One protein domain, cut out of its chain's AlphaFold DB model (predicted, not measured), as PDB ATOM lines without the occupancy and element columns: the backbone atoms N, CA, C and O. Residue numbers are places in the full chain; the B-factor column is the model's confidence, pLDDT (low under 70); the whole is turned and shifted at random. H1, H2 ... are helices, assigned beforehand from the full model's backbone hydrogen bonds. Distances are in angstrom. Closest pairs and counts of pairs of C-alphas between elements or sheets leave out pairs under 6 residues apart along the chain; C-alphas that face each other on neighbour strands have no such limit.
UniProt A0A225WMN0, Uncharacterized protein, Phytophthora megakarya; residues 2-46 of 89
ATOM      1  N   ASN A   2      57.046  -8.129  -9.936       81.75
ATOM      2  CA  ASN A   2      56.494  -7.792  -8.619       81.75
ATOM      3  C   ASN A   2      57.638  -7.679  -7.596       81.75
ATOM      4  O   ASN A   2      58.503  -8.567  -7.590       81.75
ATOM      5  N   PRO A   3      57.659  -6.639  -6.741       83.75
ATOM      6  CA  PRO A   3      58.707  -6.472  -5.736       83.75
ATOM      7  C   PRO A   3      58.756  -7.678  -4.791       83.75
ATOM      8  O   PRO A   3      57.768  -8.404  -4.649       83.75
ATOM      9  N   ALA A   4      59.924  -7.949  -4.209       88.94
ATOM     10  CA  ALA A   4      60.070  -9.045  -3.258       88.94
ATOM     11  C   ALA A   4      59.320  -8.732  -1.957       88.94
ATOM     12  O   ALA A   4      59.417  -7.617  -1.450       88.94
ATOM     13  N   THR A   5      58.582  -9.705  -1.422       92.12
ATOM     14  CA  THR A   5      57.831  -9.545  -0.159       92.12
ATOM     15  C   THR A   5      58.547 -10.151   1.048       92.12
ATOM     16  O   THR A   5      58.147  -9.920   2.184       92.12
ATOM     17  N   SER A   6      59.620 -10.917   0.823       94.81
ATOM     18  CA  SER A   6      60.483 -11.497   1.857       94.81
ATOM     19  C   SER A   6      61.883 -11.796   1.307       94.81
ATOM     20  O   SER A   6      62.100 -11.790   0.092       94.81
ATOM     21  N   THR A   7      62.838 -12.106   2.187       92.50
ATOM     22  CA  THR A   7      64.193 -12.549   1.806       92.50
ATOM     23  C   THR A   7      64.185 -13.877   1.045       92.50
ATOM     24  O   THR A   7      64.962 -14.059   0.110       92.50
ATOM     25  N   VAL A   8      63.267 -14.784   1.387       93.44
ATOM     26  CA  VAL A   8      63.081 -16.060   0.680       93.44
ATOM     27  C   VAL A   8      62.553 -15.821  -0.737       93.44
ATOM     28  O   VAL A   8      63.104 -16.355  -1.700       93.44
ATOM     29  N   ASP A   9      61.534 -14.969  -0.885       91.00
ATOM     30  CA  ASP A   9      60.984 -14.576  -2.192       91.00
ATOM     31  C   ASP A   9      62.038 -13.862  -3.056       91.00
ATOM     32  O   ASP A   9      62.155 -14.122  -4.254       91.00
ATOM     33  N   LEU A  10      62.880 -13.027  -2.440       89.94
ATOM     34  CA  LEU A  10      64.016 -12.404  -3.117       89.94
ATOM     35  C   LEU A  10      64.990 -13.455  -3.670       89.94
ATOM     36  O   LEU A  10      65.345 -13.398  -4.846       89.94
ATOM     37  N   GLY A  11      65.379 -14.442  -2.856       89.25
ATOM     38  CA  GLY A  11      66.257 -15.534  -3.286       89.25
ATOM     39  C   GLY A  11      65.674 -16.338  -4.453       89.25
ATOM     40  O   GLY A  11      66.378 -16.633  -5.422       89.25
ATOM     41  N   LEU A  12      64.371 -16.633  -4.414       90.81
ATOM     42  CA  LEU A  12      63.668 -17.328  -5.498       90.81
ATOM     43  C   LEU A  12      63.630 -16.505  -6.788       90.81
ATOM     44  O   LEU A  12      63.894 -17.043  -7.863       90.81
ATOM     45  N   LYS A  13      63.355 -15.201  -6.692       89.00
ATOM     46  CA  LYS A  13      63.342 -14.288  -7.846       89.00
ATOM     47  C   LYS A  13      64.722 -14.131  -8.473       89.00
ATOM     48  O   LYS A  13      64.824 -14.134  -9.698       89.00
ATOM     49  N   ILE A  14      65.777 -14.061  -7.660       87.56
ATOM     50  CA  ILE A  14      67.166 -14.047  -8.141       87.56
ATOM     51  C   ILE A  14      67.479 -15.355  -8.867       87.56
ATOM     52  O   ILE A  14      67.949 -15.321 -10.001       87.56
ATOM     53  N   LYS A  15      67.167 -16.510  -8.266       86.81
ATOM     54  CA  LYS A  15      67.392 -17.821  -8.892       86.81
ATOM     55  C   LYS A  15      66.638 -17.957 -10.216       86.81
ATOM     56  O   LYS A  15      67.221 -18.402 -11.203       86.81
ATOM     57  N   ALA A  16      65.371 -17.543 -10.252       86.62
ATOM     58  CA  ALA A  16      64.563 -17.534 -11.466       86.62
ATOM     59  C   ALA A  16      65.196 -16.634 -12.539       86.62
ATOM     60  O   ALA A  16      65.433 -17.094 -13.652       86.62
ATOM     61  N   GLY A  17      65.568 -15.399 -12.189       84.12
ATOM     62  CA  GLY A  17      66.258 -14.483 -13.098       84.12
ATOM     63  C   GLY A  17      67.564 -15.065 -13.644       84.12
ATOM     64  O   GLY A  17      67.764 -15.096 -14.853       84.12
ATOM     65  N   LEU A  18      68.417 -15.624 -12.785       83.56
ATOM     66  CA  LEU A  18      69.675 -16.251 -13.198       83.56
ATOM     67  C   LEU A  18      69.457 -17.455 -14.122       83.56
ATOM     68  O   LEU A  18      70.212 -17.626 -15.074       83.56
ATOM     69  N   SER A  19      68.411 -18.253 -13.885       82.81
ATOM     70  CA  SER A  19      68.070 -19.395 -14.741       82.81
ATOM     71  C   SER A  19      67.589 -18.991 -16.139       82.81
ATOM     72  O   SER A  19      67.720 -19.773 -17.076       82.81
ATOM     73  N   THR A  20      67.066 -17.768 -16.296       85.88
ATOM     74  CA  THR A  20      66.634 -17.252 -17.605       85.88
ATOM     75  C   THR A  20      67.786 -16.745 -18.470       85.88
ATOM     76  O   THR A  20      67.605 -16.591 -19.675       85.88
ATOM     77  N   ILE A  21      68.970 -16.510 -17.893       85.88
ATOM     78  CA  ILE A  21      70.126 -16.012 -18.643       85.88
ATOM     79  C   ILE A  21      70.819 -17.185 -19.333       85.88
ATOM     80  O   ILE A  21      71.328 -18.106 -18.691       85.88
ATOM     81  N   SER A  22      70.911 -17.131 -20.657       84.19
ATOM     82  CA  SER A  22      71.631 -18.144 -21.420       84.19
ATOM     83  C   SER A  22      73.147 -18.048 -21.207       84.19
ATOM     84  O   SER A  22      73.722 -16.976 -21.003       84.19
ATOM     85  N   LYS A  23      73.852 -19.177 -21.369       83.06
ATOM     86  CA  LYS A  23      75.328 -19.225 -21.339       83.06
ATOM     87  C   LYS A  23      75.967 -18.228 -22.318       83.06
ATOM     88  O   LYS A  23      77.024 -17.667 -22.036       83.06
ATOM     89  N   ARG A  24      75.330 -17.997 -23.472       82.19
ATOM     90  CA  ARG A  24      75.804 -17.054 -24.496       82.19
ATOM     91  C   ARG A  24      75.733 -15.607 -24.005       82.19
ATOM     92  O   ARG A  24      76.686 -14.861 -24.216       82.19
ATOM     93  N   GLU A  25      74.642 -15.226 -23.349       88.62
ATOM     94  CA  GLU A  25      74.467 -13.885 -22.782       88.62
ATOM     95  C   GLU A  25      75.450 -13.634 -21.639       88.62
ATOM     96  O   GLU A  25      76.118 -12.600 -21.634       88.62
ATOM     97  N   TRP A  26      75.635 -14.619 -20.753       89.56
ATOM     98  CA  TRP A  26      76.639 -14.567 -19.686       89.56
ATOM     99  C   TRP A  26      78.057 -14.357 -20.227       89.56
ATOM    100  O   TRP A  26      78.762 -13.444 -19.799       89.56
ATOM    101  N   LEU A  27      78.472 -15.156 -21.216       90.56
ATOM    102  CA  LEU A  27      79.785 -15.011 -21.854       90.56
ATOM    103  C   LEU A  27      79.936 -13.658 -22.560       90.56
ATOM    104  O   LEU A  27      81.017 -13.065 -22.539       90.56
ATOM    105  N   GLY A  28      78.867 -13.159 -23.183       93.50
ATOM    106  CA  GLY A  28      78.839 -11.837 -23.802       93.50
ATOM    107  C   GLY A  28      79.040 -10.714 -22.784       93.50
ATOM    108  O   GLY A  28      79.881  -9.840 -23.002       93.50
ATOM    109  N   ALA A  29      78.314 -10.756 -21.666       92.50
ATOM    110  CA  ALA A  29      78.435  -9.793 -20.574       92.50
ATOM    111  C   ALA A  29      79.835  -9.831 -19.939       92.50
ATOM    112  O   ALA A  29      80.482  -8.793 -19.819       92.50
ATOM    113  N   TYR A  30      80.348 -11.029 -19.646       91.44
ATOM    114  CA  TYR A  30      81.690 -11.221 -19.096       91.44
ATOM    115  C   TYR A  30      82.781 -10.623 -19.998       91.44
ATOM    116  O   TYR A  30      83.635  -9.862 -19.542       91.44
ATOM    117  N   ARG A  31      82.732 -10.902 -21.308       93.75
ATOM    118  CA  ARG A  31      83.703 -10.353 -22.270       93.75
ATOM    119  C   ARG A  31      83.634  -8.830 -22.357       93.75
ATOM    120  O   ARG A  31      84.673  -8.196 -22.511       93.75
ATOM    121  N   LYS A  32      82.436  -8.240 -22.275       94.44
ATOM    122  CA  LYS A  32      82.269  -6.777 -22.250       94.44
ATOM    123  C   LYS A  32      82.906  -6.167 -21.002       94.44
ATOM    124  O   LYS A  32      83.688  -5.232 -21.145       94.44
ATOM    125  N   ALA A  33      82.645  -6.738 -19.827       93.50
ATOM    126  CA  ALA A  33      83.240  -6.282 -18.572       93.50
ATOM    127  C   ALA A  33      84.776  -6.362 -18.609       93.50
ATOM    128  O   ALA A  33      85.450  -5.387 -18.292       93.50
ATOM    129  N   ARG A  34      85.343  -7.471 -19.105       94.06
ATOM    130  CA  ARG A  34      86.803  -7.624 -19.243       94.06
ATOM    131  C   ARG A  34      87.432  -6.611 -20.196       94.06
ATOM    132  O   ARG A  34      88.521  -6.120 -19.925       94.06
ATOM    133  N   LYS A  35      86.754  -6.273 -21.297       92.69
ATOM    134  CA  LYS A  35      87.222  -5.223 -22.215       92.69
ATOM    135  C   LYS A  35      87.221  -3.845 -21.558       92.69
ATOM    136  O   LYS A  35      88.156  -3.084 -21.769       92.69
ATOM    137  N   GLN A  36      86.194  -3.533 -20.772       91.56
ATOM    138  CA  GLN A  36      86.123  -2.271 -20.032       91.56
ATOM    139  C   GLN A  36      87.199  -2.188 -18.947       91.56
ATOM    140  O   GLN A  36      87.837  -1.153 -18.817       91.56
ATOM    141  N   GLU A  37      87.446  -3.277 -18.218       89.88
ATOM    142  CA  GLU A  37      88.525  -3.352 -17.227       89.88
ATOM    143  C   GLU A  37      89.900  -3.123 -17.873       89.88
ATOM    144  O   GLU A  37      90.698  -2.338 -17.366       89.88
ATOM    145  N   ALA A  38      90.166  -3.772 -19.012       89.31
ATOM    146  CA  ALA A  38      91.410  -3.584 -19.755       89.31
ATOM    147  C   ALA A  38      91.568  -2.132 -20.232       89.31
ATOM    148  O   ALA A  38      92.593  -1.513 -19.966       89.31
ATOM    149  N   ALA A  39      90.521  -1.564 -20.841       88.75
ATOM    150  CA  ALA A  39      90.526  -0.172 -21.284       88.75
ATOM    151  C   ALA A  39      90.731   0.808 -20.119       88.75
ATOM    152  O   ALA A  39      91.466   1.778 -20.261       88.75
ATOM    153  N   TYR A  40      90.124   0.546 -18.959       83.69
ATOM    154  CA  TYR A  40      90.325   1.357 -17.762       83.69
ATOM    155  C   TYR A  40      91.785   1.338 -17.308       83.69
ATOM    156  O   TYR A  40      92.349   2.393 -17.048       83.69
ATOM    157  N   ARG A  41      92.423   0.160 -17.263       80.88
ATOM    158  CA  ARG A  41      93.843   0.041 -16.893       80.88
ATOM    159  C   ARG A  41      94.773   0.745 -17.875       80.88
ATOM    160  O   ARG A  41      95.733   1.363 -17.444       80.88
ATOM    161  N   GLU A  42      94.488   0.662 -19.171       83.06
ATOM    162  CA  GLU A  42      95.276   1.347 -20.205       83.06
ATOM    163  C   GLU A  42      95.104   2.873 -20.165       83.06
ATOM    164  O   GLU A  42      96.015   3.606 -20.536       83.06
ATOM    165  N   GLN A  43      93.942   3.354 -19.718       81.25
ATOM    166  CA  GLN A  43      93.633   4.782 -19.601       81.25
ATOM    167  C   GLN A  43      94.065   5.394 -18.269       81.25
ATOM    168  O   GLN A  43      94.004   6.618 -18.129       81.25
ATOM    169  N   GLN A  44      94.470   4.588 -17.284       76.12
ATOM    170  CA  GLN A  44      94.966   5.146 -16.036       76.12
ATOM    171  C   GLN A  44      96.289   5.876 -16.301       76.12
ATOM    172  O   GLN A  44      97.220   5.271 -16.844       76.12
ATOM    173  N   PRO A  45      96.392   7.169 -15.938       76.44
ATOM    174  CA  PRO A  45      97.671   7.852 -15.986       76.44
ATOM    175  C   PRO A  45      98.662   7.094 -15.093       76.44
ATOM    176  O   PRO A  45      98.241   6.470 -14.110       76.44
ATOM    177  N   PRO A  46      99.970   7.138 -15.409       77.75
ATOM    178  CA  PRO A  46     100.982   6.631 -14.499       77.75
ATOM    179  C   PRO A  46     100.712   7.187 -13.097       77.75
ATOM    180  O   PRO A  46     100.360   8.369 -12.993       77.75
TER     181      PRO A  46
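This is residues 2 to 46 of the 89 residues of an uncharacterized protein of Phytophthora megakarya (UniProt A0A225WMN0). What shape is this? Two helices, H1 and then the longer H2, make an open V, their near ends joined by residues 21 and 22, with no core between them. What is its make-up? The printed part has 45 residues with two named helices and no named strand, an all helix class. How spread is it? It is extended, with a radius of gyration of the C-alphas of 16.5 A and spans of 48 by 24 by 14 A.

Where is H1? It holds residues 7 to 20, 20.1 A from first to last C-alpha, beginning at C-alpha 7 (64.193, -12.549, 1.806). Where is H2? It holds residues 23 to 43, 30.2 A long likewise, ending at C-alpha 43 (93.633, 4.782, -19.601).

Do the helices meet? H1 and H2 are apart, joined by a tight link. Are their backbones well formed? In H1 and H2 every O i to N i+4 pair is within hydrogen-bond range.

How large is it? The two C-alphas farthest apart, of Thr 5 and Pro 46, are 48.3 A apart. Is there a cut or low confidence? The printed part has no cut, and no printed residue is under 70 in pLDDT.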